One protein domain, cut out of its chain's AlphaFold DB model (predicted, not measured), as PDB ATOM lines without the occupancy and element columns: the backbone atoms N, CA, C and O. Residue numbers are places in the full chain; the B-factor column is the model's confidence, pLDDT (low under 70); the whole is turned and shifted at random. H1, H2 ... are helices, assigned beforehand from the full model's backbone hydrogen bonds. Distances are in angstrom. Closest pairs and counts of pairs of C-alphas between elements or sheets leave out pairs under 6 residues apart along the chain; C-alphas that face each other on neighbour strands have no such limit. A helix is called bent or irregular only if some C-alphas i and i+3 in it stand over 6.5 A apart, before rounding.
ATOM      1  N   ALA A  18       3.640  18.169 -52.218       94.25
ATOM      2  CA  ALA A  18       3.822  19.368 -51.401       94.25
ATOM      3  C   ALA A  18       2.839  19.396 -50.221       94.25
ATOM      4  O   ALA A  18       3.229  19.702 -49.093       94.25
ATOM      5  N   PHE A  19       1.582  19.012 -50.461       93.31
ATOM      6  CA  PHE A  19       0.606  18.853 -49.388       93.31
ATOM      7  C   PHE A  19       1.057  17.788 -48.382       93.31
ATOM      8  O   PHE A  19       1.064  18.041 -47.178       93.31
ATOM      9  N   THR A  20       1.493  16.626 -48.871       94.88
ATOM     10  CA  THR A  20       1.897  15.498 -48.022       94.88
ATOM     11  C   THR A  20       3.134  15.794 -47.172       94.88
ATOM     12  O   THR A  20       3.151  15.424 -46.002       94.88
ATOM     13  N   LEU A  21       4.162  16.444 -47.726       96.62
ATOM     14  CA  LEU A  21       5.437  16.654 -47.024       96.62
ATOM     15  C   LEU A  21       5.485  17.929 -46.181       96.62
ATOM     16  O   LEU A  21       6.234  17.974 -45.209       96.62
ATOM     17  N   PHE A  22       4.713  18.960 -46.533       96.06
ATOM     18  CA  PHE A  22       4.803  20.260 -45.861       96.06
ATOM     19  C   PHE A  22       3.513  20.643 -45.152       96.06
ATOM     20  O   PHE A  22       3.539  20.922 -43.952       96.06
ATOM     21  N   ILE A  23       2.384  20.639 -45.864       95.31
ATOM     22  CA  ILE A  23       1.113  21.129 -45.313       95.31
ATOM     23  C   ILE A  23       0.640  20.212 -44.189       95.31
ATOM     24  O   ILE A  23       0.389  20.687 -43.082       95.31
ATOM     25  N   LEU A  24       0.572  18.902 -44.445       95.50
ATOM     26  CA  LEU A  24       0.080  17.939 -43.465       95.50
ATOM     27  C   LEU A  24       0.944  17.921 -42.186       95.50
ATOM     28  O   LEU A  24       0.370  18.111 -41.114       95.50
ATOM     29  N   PRO A  25       2.290  17.804 -42.236       96.56
ATOM     30  CA  PRO A  25       3.105  17.805 -41.019       96.56
ATOM     31  C   PRO A  25       3.047  19.125 -40.251       96.56
ATOM     32  O   PRO A  25       2.946  19.111 -39.025       96.56
ATOM     33  N   THR A  26       3.057  20.266 -40.949       98.00
ATOM     34  CA  THR A  26       2.958  21.590 -40.308       98.00
ATOM     35  C   THR A  26       1.620  21.746 -39.595       98.00
ATOM     36  O   THR A  26       1.572  22.164 -38.437       98.00
ATOM     37  N   PHE A  27       0.529  21.353 -40.254       97.38
ATOM     38  CA  PHE A  27      -0.804  21.394 -39.669       97.38
ATOM     39  C   PHE A  27      -0.933  20.449 -38.470       97.38
ATOM     40  O   PHE A  27      -1.458  20.843 -37.431       97.38
ATOM     41  N   THR A  28      -0.397  19.231 -38.568       97.25
ATOM     42  CA  THR A  28      -0.359  18.279 -37.454       97.25
ATOM     43  C   THR A  28       0.441  18.817 -36.267       97.25
ATOM     44  O   THR A  28      -0.029  18.739 -35.132       97.25
ATOM     45  N   ALA A  29       1.616  19.406 -36.501       97.75
ATOM     46  CA  ALA A  29       2.425  20.007 -35.444       97.75
ATOM     47  C   ALA A  29       1.691  21.174 -34.763       97.75
ATOM     48  O   ALA A  29       1.665  21.257 -33.533       97.75
ATOM     49  N   PHE A  30       1.038  22.034 -35.549       98.06
ATOM     50  CA  PHE A  30       0.218  23.132 -35.041       98.06
ATOM     51  C   PHE A  30      -0.972  22.631 -34.210       98.06
ATOM     52  O   PHE A  30      -1.192  23.101 -33.091       98.06
ATOM     53  N   PHE A  31      -1.692  21.620 -34.704       98.00
ATOM     54  CA  PHE A  31      -2.763  20.958 -33.964       98.00
ATOM     55  C   PHE A  31      -2.269  20.438 -32.609       98.00
ATOM     56  O   PHE A  31      -2.870  20.756 -31.584       98.00
ATOM     57  N   LEU A  32      -1.163  19.687 -32.580       98.06
ATOM     58  CA  LEU A  32      -0.601  19.129 -31.345       98.06
ATOM     59  C   LEU A  32      -0.156  20.224 -30.366       98.06
ATOM     60  O   LEU A  32      -0.377  20.099 -29.158       98.06
ATOM     61  N   HIS A  33       0.420  21.315 -30.880       97.88
ATOM     62  CA  HIS A  33       0.837  22.461 -30.077       97.88
ATOM     63  C   HIS A  33      -0.330  23.103 -29.318       97.88
ATOM     64  O   HIS A  33      -0.159  23.498 -28.166       97.88
ATOM     65  N   ILE A  34      -1.513  23.175 -29.930       98.12
ATOM     66  CA  ILE A  34      -2.725  23.676 -29.276       98.12
ATOM     67  C   ILE A  34      -3.340  22.586 -28.390       98.12
ATOM     68  O   ILE A  34      -3.639  22.822 -27.221       98.12
ATOM     69  N   ALA A  35      -3.494  21.368 -28.914       97.62
ATOM     70  CA  ALA A  35      -4.194  20.268 -28.255       97.62
ATOM     71  C   ALA A  35      -3.581  19.870 -26.902       97.62
ATOM     72  O   ALA A  35      -4.317  19.444 -26.007       97.62
ATOM     73  N   LYS A  36      -2.261  20.041 -26.727       96.94
ATOM     74  CA  LYS A  36      -1.576  19.800 -25.445       96.94
ATOM     75  C   LYS A  36      -1.995  20.765 -24.331       96.94
ATOM     76  O   LYS A  36      -1.907  20.393 -23.167       96.94
ATOM     77  N   ALA A  37      -2.433  21.977 -24.676       97.31
ATOM     78  CA  ALA A  37      -2.852  23.004 -23.721       97.31
ATOM     79  C   ALA A  37      -4.354  22.937 -23.396       97.31
ATOM     80  O   ALA A  37      -4.827  23.621 -22.491       97.31
ATOM     81  N   LEU A  38      -5.118  22.120 -24.128       97.75
ATOM     82  CA  LEU A  38      -6.564  22.009 -23.969       97.75
ATOM     83  C   LEU A  38      -6.960  20.911 -22.975       97.75
ATOM     84  O   LEU A  38      -6.381  19.821 -22.938       97.75
ATOM     85  N   SER A  39      -8.044  21.171 -22.239       97.50
ATOM     86  CA  SER A  39      -8.756  20.135 -21.486       97.50
ATOM     87  C   SER A  39      -9.289  19.045 -22.426       97.50
ATOM     88  O   SER A  39      -9.457  19.263 -23.629       97.50
ATOM     89  N   THR A  40      -9.613  17.868 -21.888       96.69
ATOM     90  CA  THR A  40     -10.165  16.770 -22.699       96.69
ATOM     91  C   THR A  40     -11.438  17.178 -23.442       96.69
ATOM     92  O   THR A  40     -11.554  16.880 -24.629       96.69
ATOM     93  N   PHE A  41     -12.355  17.899 -22.789       97.38
ATOM     94  CA  PHE A  41     -13.598  18.347 -23.419       97.38
ATOM     95  C   PHE A  41     -13.343  19.408 -24.498       97.38
ATOM     96  O   PHE A  41     -13.784  19.249 -25.634       97.38
ATOM     97  N   SER A  42     -12.551  20.441 -24.186       98.00
ATOM     98  CA  SER A  42     -12.191  21.491 -25.151       98.00
ATOM     99  C   SER A  42     -11.468  20.923 -26.373       98.00
ATOM    100  O   SER A  42     -11.691  21.375 -27.491       98.00
ATOM    101  N   ARG A  43     -10.637  19.892 -26.186       98.12
ATOM    102  CA  ARG A  43      -9.955  19.204 -27.284       98.12
ATOM    103  C   ARG A  43     -10.922  18.429 -28.178       98.12
ATOM    104  O   ARG A  43     -10.738  18.441 -29.388       98.12
ATOM    105  N   ILE A  44     -11.942  17.779 -27.616       97.94
ATOM    106  CA  ILE A  44     -12.985  17.108 -28.412       97.94
ATOM    107  C   ILE A  44     -13.735  18.138 -29.268       97.94
ATOM    108  O   ILE A  44     -13.872  17.934 -30.472       97.94
ATOM    109  N   LEU A  45     -14.139  19.271 -28.679       98.12
ATOM    110  CA  LEU A  45     -14.750  20.379 -29.424       98.12
ATOM    111  C   LEU A  45     -13.827  20.898 -30.537       98.12
ATOM    112  O   LEU A  45     -14.275  21.121 -31.658       98.12
ATOM    113  N   PHE A  46     -12.532  21.041 -30.248       98.25
ATOM    114  CA  PHE A  46     -11.545  21.499 -31.222       98.25
ATOM    115  C   PHE A  46     -11.374  20.525 -32.398       98.25
ATOM    116  O   PHE A  46     -11.331  20.958 -33.546       98.25
ATOM    117  N   ILE A  47     -11.352  19.213 -32.140       98.25
ATOM    118  CA  ILE A  47     -11.308  18.184 -33.192       98.25
ATOM    119  C   ILE A  47     -12.566  18.245 -34.070       98.25
ATOM    120  O   ILE A  47     -12.454  18.163 -35.292       98.25
ATOM    121  N   MET A  48     -13.750  18.416 -33.472       97.69
ATOM    122  CA  MET A  48     -14.996  18.581 -34.231       97.69
ATOM    123  C   MET A  48     -14.952  19.827 -35.118       97.69
ATOM    124  O   MET A  48     -15.287  19.745 -36.298       97.69
ATOM    125  N   LEU A  49     -14.479  20.955 -34.580       97.75
ATOM    126  CA  LEU A  49     -14.321  22.192 -35.344       97.75
ATOM    127  C   LEU A  49     -13.378  22.001 -36.539       97.75
ATOM    128  O   LEU A  49     -13.727  22.384 -37.651       97.75
ATOM    129  N   ILE A  50     -12.223  21.357 -36.332       97.31
ATOM    130  CA  ILE A  50     -11.286  21.036 -37.418       97.31
ATOM    131  C   ILE A  50     -11.956  20.161 -38.477       97.31
ATOM    132  O   ILE A  50     -11.799  20.440 -39.661       97.31
ATOM    133  N   GLY A  51     -12.712  19.134 -38.077       96.25
ATOM    134  CA  GLY A  51     -13.430  18.268 -39.013       96.25
ATOM    135  C   GLY A  51     -14.400  19.043 -39.906       96.25
ATOM    136  O   GLY A  51     -14.392  18.861 -41.124       96.25
ATOM    137  N   ILE A  52     -15.193  19.943 -39.314       95.88
ATOM    138  CA  ILE A  52     -16.140  20.798 -40.045       95.88
ATOM    139  C   ILE A  52     -15.384  21.715 -41.009       95.88
ATOM    140  O   ILE A  52     -15.690  21.744 -42.200       95.88
ATOM    141  N   CYS A  53     -14.366  22.427 -40.516       95.75
ATOM    142  CA  CYS A  53     -13.561  23.323 -41.342       95.75
ATOM    143  C   CYS A  53     -12.900  22.578 -42.507       95.75
ATOM    144  O   CYS A  53     -12.986  23.036 -43.640       95.75
ATOM    145  N   ALA A  54     -12.296  21.416 -42.252       94.12
ATOM    146  CA  ALA A  54     -11.611  20.629 -43.268       94.12
ATOM    147  C   ALA A  54     -12.577  20.087 -44.332       94.12
ATOM    148  O   ALA A  54     -12.263  20.163 -45.514       94.12
ATOM    149  N   SER A  55     -13.769  19.617 -43.949       93.69
ATOM    150  CA  SER A  55     -14.795  19.162 -44.902       93.69
ATOM    151  C   SER A  55     -15.339  20.302 -45.778       93.69
ATOM    152  O   SER A  55     -15.615  20.105 -46.962       93.69
ATOM    153  N   ILE A  56     -15.449  21.518 -45.237       93.94
ATOM    154  CA  ILE A  56     -15.808  22.707 -46.023       93.94
ATOM    155  C   ILE A  56     -14.654  23.108 -46.952       93.94
ATOM    156  O   ILE A  56     -14.863  23.323 -48.144       93.94
ATOM    157  N   SER A  57     -13.426  23.193 -46.430       92.75
ATOM    158  CA  SER A  57     -12.232  23.505 -47.227       92.75
ATOM    159  C   SER A  57     -12.011  22.499 -48.349       92.75
ATOM    160  O   SER A  57     -11.550  22.877 -49.420       92.75
ATOM    161  N   GLU A  58     -12.363  21.237 -48.124       92.69
ATOM    162  CA  GLU A  58     -12.295  20.193 -49.131       92.69
ATOM    163  C   GLU A  58     -13.222  20.494 -50.317       92.69
ATOM    164  O   GLU A  58     -12.768  20.507 -51.456       92.69
ATOM    165  N   GLN A  59     -14.491  20.824 -50.062       91.44
ATOM    166  CA  GLN A  59     -15.438  21.194 -51.122       91.44
ATOM    167  C   GLN A  59     -14.976  22.423 -51.914       91.44
ATOM    168  O   GLN A  59     -15.110  22.465 -53.136       91.44
ATOM    169  N   PHE A  60     -14.385  23.413 -51.238       92.31
ATOM    170  CA  PHE A  60     -13.769  24.550 -51.923       92.31
ATOM    171  C   PHE A  60     -12.565  24.127 -52.768       92.31
ATOM    172  O   PHE A  60     -12.440  24.531 -53.917       92.31
ATOM    173  N   ALA A  61     -11.666  23.308 -52.231       91.31
ATOM    174  CA  ALA A  61     -10.500  22.846 -52.973       91.31
ATOM    175  C   ALA A  61     -10.889  22.007 -54.203       91.31
ATOM    176  O   ALA A  61     -10.237  22.109 -55.244       91.31
ATOM    177  N   GLU A  62     -11.973  21.238 -54.106       91.75
ATOM    178  CA  GLU A  62     -12.556  20.506 -55.227       91.75
ATOM    179  C   GLU A  62     -13.151  21.444 -56.282       91.75
ATOM    180  O   GLU A  62     -12.874  21.274 -57.469       91.75
ATOM    181  N   SER A  63     -13.870  22.499 -55.879       90.94
ATOM    182  CA  SER A  63     -14.396  23.493 -56.827       90.94
ATOM    183  C   SER A  63     -13.298  24.308 -57.527       90.94
ATOM    184  O   SER A  63     -13.476  24.725 -58.671       90.94
ATOM    185  N   PHE A  64     -12.133  24.471 -56.891       90.81
ATOM    186  CA  PHE A  64     -10.925  25.028 -57.511       90.81
ATOM    187  C   PHE A  64     -10.131  24.011 -58.357       90.81
ATOM    188  O   PHE A  64      -9.107  24.375 -58.939       90.81
ATOM    189  N   GLY A  65     -10.560  22.745 -58.437       90.00
ATOM    190  CA  GLY A  65      -9.899  21.697 -59.224       90.00
ATOM    191  C   GLY A  65      -8.574  21.188 -58.639       90.00
ATOM    192  O   GLY A  65      -7.786  20.558 -59.349       90.00
ATOM    193  N   LEU A  66      -8.301  21.452 -57.355       88.50
ATOM    194  CA  LEU A  66      -7.066  21.015 -56.686       88.50
ATOM    195  C   LEU A  66      -7.037  19.497 -56.473       88.50
ATOM    196  O   LEU A  66      -5.981  18.869 -56.570       88.50
ATOM    197  N   PHE A  67      -8.201  18.904 -56.224       90.94
ATOM    198  CA  PHE A  67      -8.440  17.468 -56.299       90.94
ATOM    199  C   PHE A  67      -9.883  17.199 -56.719       90.94
ATOM    200  O   PHE A  67     -10.709  18.103 -56.741       90.94
ATOM    201  N   THR A  68     -10.171  15.954 -57.063       89.50
ATOM    202  CA  THR A  68     -11.498  15.497 -57.479       89.50
ATOM    203  C   THR A  68     -11.835  14.213 -56.754       89.50
ATOM    204  O   THR A  68     -10.991  13.313 -56.684       89.50
ATOM    205  N   HIS A  69     -13.062  14.102 -56.264       90.19
ATOM    206  CA  HIS A  69     -13.597  12.861 -55.732       90.19
ATOM    207  C   HIS A  69     -14.310  12.033 -56.808       90.19
ATOM    208  O   HIS A  69     -14.456  12.416 -57.967       90.19
ATOM    209  N   ASN A  70     -14.722  10.818 -56.433       86.56
ATOM    210  CA  ASN A  70     -15.707  10.082 -57.220       86.56
ATOM    211  C   ASN A  70     -17.076  10.771 -57.089       86.56
ATOM    212  O   ASN A  70     -17.385  11.254 -56.009       86.56
ATOM    213  N   GLU A  71     -17.910  10.738 -58.127       82.62
ATOM    214  CA  GLU A  71     -19.285  11.264 -58.102       82.62
ATOM    215  C   GLU A  71     -20.128  10.660 -56.965       82.62
ATOM    216  O   GLU A  71     -20.994  11.321 -56.405       82.62
ATOM    217  N   ASN A  72     -19.824   9.420 -56.566       87.69
ATOM    218  CA  ASN A  72     -20.480   8.736 -55.446       87.69
ATOM    219  C   ASN A  72     -19.874   9.067 -54.067       87.69
ATOM    220  O   ASN A  72     -20.201   8.415 -53.074       87.69
ATOM    221  N   TRP A  73     -18.923  10.000 -53.985       88.06
ATOM    222  CA  TRP A  73     -18.332  10.399 -52.714       88.06
ATOM    223  C   TRP A  73     -19.291  11.296 -51.944       88.06
ATOM    224  O   TRP A  73     -19.781  12.298 -52.455       88.06
ATOM    225  N   HIS A  74     -19.516  10.966 -50.677       89.19
ATOM    226  CA  HIS A  74     -20.285  11.821 -49.797       89.19
ATOM    227  C   HIS A  74     -19.358  12.588 -48.852       89.19
ATOM    228  O   HIS A  74     -18.634  11.988 -48.062       89.19
ATOM    229  N   HIS A  75     -19.437  13.921 -48.851       85.31
ATOM    230  CA  HIS A  75     -18.561  14.785 -48.042       85.31
ATOM    231  C   HIS A  75     -18.651  14.565 -46.521       85.31
ATOM    232  O   HIS A  75     -17.736  14.943 -45.787       85.31
ATOM    233  N   TYR A  76     -19.706  13.910 -46.021       88.38
ATOM    234  CA  TYR A  76     -19.759  13.516 -44.611       88.38
ATOM    235  C   TYR A  76     -18.690  12.469 -44.259       88.38
ATOM    236  O   TYR A  76     -18.243  12.431 -43.114       88.38
ATOM    237  N   TYR A  77     -18.219  11.665 -45.222       92.19
ATOM    238  CA  TYR A  77     -17.074  10.774 -45.018       92.19
ATOM    239  C   TYR A  77     -15.821  11.562 -44.647       92.19
ATOM    240  O   TYR A  77     -15.105  11.173 -43.725       92.19
ATOM    241  N   SER A  78     -15.594  12.698 -45.300       91.19
ATOM    242  CA  SER A  78     -14.443  13.554 -45.036       91.19
ATOM    243  C   SER A  78     -14.524  14.207 -43.660       91.19
ATOM    244  O   SER A  78     -13.532  14.207 -42.933       91.19
ATOM    245  N   LEU A  79     -15.711  14.665 -43.241       93.75
ATOM    246  CA  LEU A  79     -15.937  15.179 -41.884       93.75
ATOM    247  C   LEU A  79     -15.466  14.172 -40.820       93.75
ATOM    248  O   LEU A  79     -14.615  14.494 -39.988       93.75
ATOM    249  N   PHE A  80     -15.980  12.939 -40.871       95.44
ATOM    250  CA  PHE A  80     -15.590  11.900 -39.916       95.44
ATOM    251  C   PHE A  80     -14.133  11.469 -40.095       95.44
ATOM    252  O   PHE A  80     -13.438  11.250 -39.103       95.44
ATOM    253  N   GLY A  81     -13.642  11.395 -41.334       95.69
ATOM    254  CA  GLY A  81     -12.262  11.037 -41.648       95.69
ATOM    255  C   GLY A  81     -11.251  11.978 -40.994       95.69
ATOM    256  O   GLY A  81     -10.350  11.517 -40.291       95.69
ATOM    257  N   TYR A  82     -11.435  13.293 -41.135       95.25
ATOM    258  CA  TYR A  82     -10.564  14.289 -40.503       95.25
ATOM    259  C   TYR A  82     -10.642  14.243 -38.972       95.25
ATOM    260  O   TYR A  82      -9.613  14.352 -38.300       95.25
ATOM    261  N   MET A  83     -11.834  14.027 -38.405       97.44
ATOM    262  CA  MET A  83     -12.001  13.883 -36.954       97.44
ATOM    263  C   MET A  83     -11.271  12.648 -36.412       97.44
ATOM    264  O   MET A  83     -10.547  12.747 -35.418       97.44
ATOM    265  N   ILE A  84     -11.428  11.497 -37.075       97.88
ATOM    266  CA  ILE A  84     -10.754  10.246 -36.709       97.88
ATOM    267  C   ILE A  84      -9.242  10.418 -36.824       97.88
ATOM    268  O   ILE A  84      -8.522  10.062 -35.893       97.88
ATOM    269  N   PHE A  85      -8.758  11.014 -37.916       96.88
ATOM    270  CA  PHE A  85      -7.336  11.283 -38.107       96.88
ATOM    271  C   PHE A  85      -6.760  12.102 -36.944       96.88
ATOM    272  O   PHE A  85      -5.800  11.673 -36.305       96.88
ATOM    273  N   MET A  86      -7.380  13.234 -36.597       97.69
ATOM    274  CA  MET A  86      -6.902  14.085 -35.500       97.69
ATOM    275  C   MET A  86      -6.954  13.391 -34.143       97.69
ATOM    276  O   MET A  86      -6.033  13.522 -33.332       97.69
ATOM    277  N   PHE A  87      -8.010  12.617 -33.895       98.06
ATOM    278  CA  PHE A  87      -8.126  11.821 -32.682       98.06
ATOM    279  C   PHE A  87      -6.999  10.784 -32.569       98.06
ATOM    280  O   PHE A  87      -6.371  10.681 -31.513       98.06
ATOM    281  N   LEU A  88      -6.712  10.046 -33.647       98.19
ATOM    282  CA  LEU A  88      -5.644   9.044 -33.684       98.19
ATOM    283  C   LEU A  88      -4.268   9.681 -33.492       98.19
ATOM    284  O   LEU A  88      -3.492   9.212 -32.663       98.19
ATOM    285  N   ILE A  89      -3.990  10.784 -34.188       97.88
ATOM    286  CA  ILE A  89      -2.738  11.533 -34.039       97.88
ATOM    287  C   ILE A  89      -2.542  11.992 -32.594       97.88
ATOM    288  O   ILE A  89      -1.465  11.808 -32.028       97.88
ATOM    289  N   TRP A  90      -3.588  12.524 -31.958       98.12
ATOM    290  CA  TRP A  90      -3.525  12.899 -30.547       98.12
ATOM    291  C   TRP A  90      -3.250  11.698 -29.630       98.12
ATOM    292  O   TRP A  90      -2.441  11.796 -28.704       98.12
ATOM    293  N   LYS A  91      -3.907  10.557 -29.872       97.81
ATOM    294  CA  LYS A  91      -3.689   9.321 -29.105       97.81
ATOM    295  C   LYS A  91      -2.251   8.819 -29.226       97.81
ATOM    296  O   LYS A  91      -1.657   8.496 -28.202       97.81
ATOM    297  N   ILE A  92      -1.699   8.795 -30.439       97.81
ATOM    298  CA  ILE A  92      -0.315   8.380 -30.699       97.81
ATOM    299  C   ILE A  92       0.663   9.344 -30.022       97.81
ATOM    300  O   ILE A  92       1.558   8.903 -29.312       97.81
ATOM    301  N   TYR A  93       0.455  10.655 -30.165       97.00
ATOM    302  CA  TYR A  93       1.290  11.665 -29.513       97.00
ATOM    303  C   TYR A  93       1.332  11.483 -27.989       97.00
ATOM    304  O   TYR A  93       2.400  11.486 -27.389       97.00
ATOM    305  N   ARG A  94       0.171  11.252 -27.362       96.25
ATOM    306  CA  ARG A  94       0.068  10.985 -25.920       96.25
ATOM    307  C   ARG A  94       0.663   9.658 -25.471       96.25
ATOM    308  O   ARG A  94       0.874   9.505 -24.276       96.25
ATOM    309  N   TRP A  95       0.824   8.703 -26.378       97.50
ATOM    310  CA  TRP A  95       1.463   7.423 -26.092       97.50
ATOM    311  C   TRP A  95       2.992   7.520 -26.170       97.50
ATOM    312  O   TRP A  95       3.676   6.836 -25.419       97.50
ATOM    313  N   LEU A  96       3.515   8.372 -27.057       95.75
ATOM    314  CA  LEU A  96       4.955   8.580 -27.244       95.75
ATOM    315  C   LEU A  96       5.577   9.586 -26.261       95.75
ATOM    316  O   LEU A  96       6.798   9.599 -26.122       95.75
ATOM    317  N   GLN A  97       4.763  10.443 -25.639       84.94
ATOM    318  CA  GLN A  97       5.182  11.424 -24.630       84.94
ATOM    319  C   GLN A  97       5.102  10.839 -23.219       84.94
ATOM    320  O   GLN A  97       6.070  11.053 -22.458       84.94
TER     321      GLN A  97
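This is residues 18 to 97 of the 97 residues of an uncharacterized protein of Bacillus mycoides (UniProt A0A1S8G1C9). Two long helices, H2 and H3, pack on each other as a helical hairpin whose arms cross at 44 degrees, and H1 spreads away from H2 as the other arm of a narrow V, joined to it at the tight link of residues 36 to 39. H3 crosses one side of this V, packing along H2 and meeting the later part of H1 near the V's corner, while residues 18 to 27 of H1 stick out free. The printed part has 80 residues with three named helices, H1, H2 and H3 in that order, and no named strand; the class is all helix. It is only just compact, close to loose, with a radius of gyration of the C-alphas of 13.7 A, and only just elongated, spanning 40 by 26 by 17 A.

H2, residues 40 to 63, is the longest helix by residues. It touches H3, residues 75 to 96, with 22 pairs of C-alphas within 8 A. The closest C-alphas of this hairpin are those of Gly 51 and Leu 79, 4.9 A apart. H2 and H3 run opposite ways at a steep tilt of 44 degrees. H1, residues 18 to 35, touches H3 with its residues 28 to 35 alone, and H3 touches H1 with residues 89 to 93 alone. Their closest C-alphas are those of Leu 32 and Trp 90, 6.9 A apart. H1 and H3 run the same way at a steep tilt of 65 degrees. H1 and H2 are close but not clearly touching, with their closest C-alphas, those of Ala 35 and Arg 43, 5.9 A apart. They run opposite ways at a shallow tilt of 25 degrees, centre to centre 14.0 A. In H2 and H3 every O i to N i+4 pair is within hydrogen-bond range; in H1, 12 of 14 are.

H2 measures 35.0 A from its first to its last C-alpha, beginning with C-alpha 40 at (-10.165, 16.770, -22.699). H3 measures 32.0 A and ends with C-alpha 96 at (4.955, 8.580, -27.244). H1 measures 24.5 A and begins with C-alpha 18 at (3.822, 19.368, -51.401). H1 is only just irregular: C-alphas 21 and 24 are 6.6 A apart, and its line is a rough one.

The two C-alphas farthest apart are those of Glu 71 and Gln 97, at 41.5 A. The printed part has no cut and ends at residue 97, the chain's last residue. The link from H2 to H3, 11 residues, is long. Residues 60 to 65, of which 60 to 63 belong to H2, stand free. The mean pLDDT of the printed part is 94.7, and no printed residue is under 70.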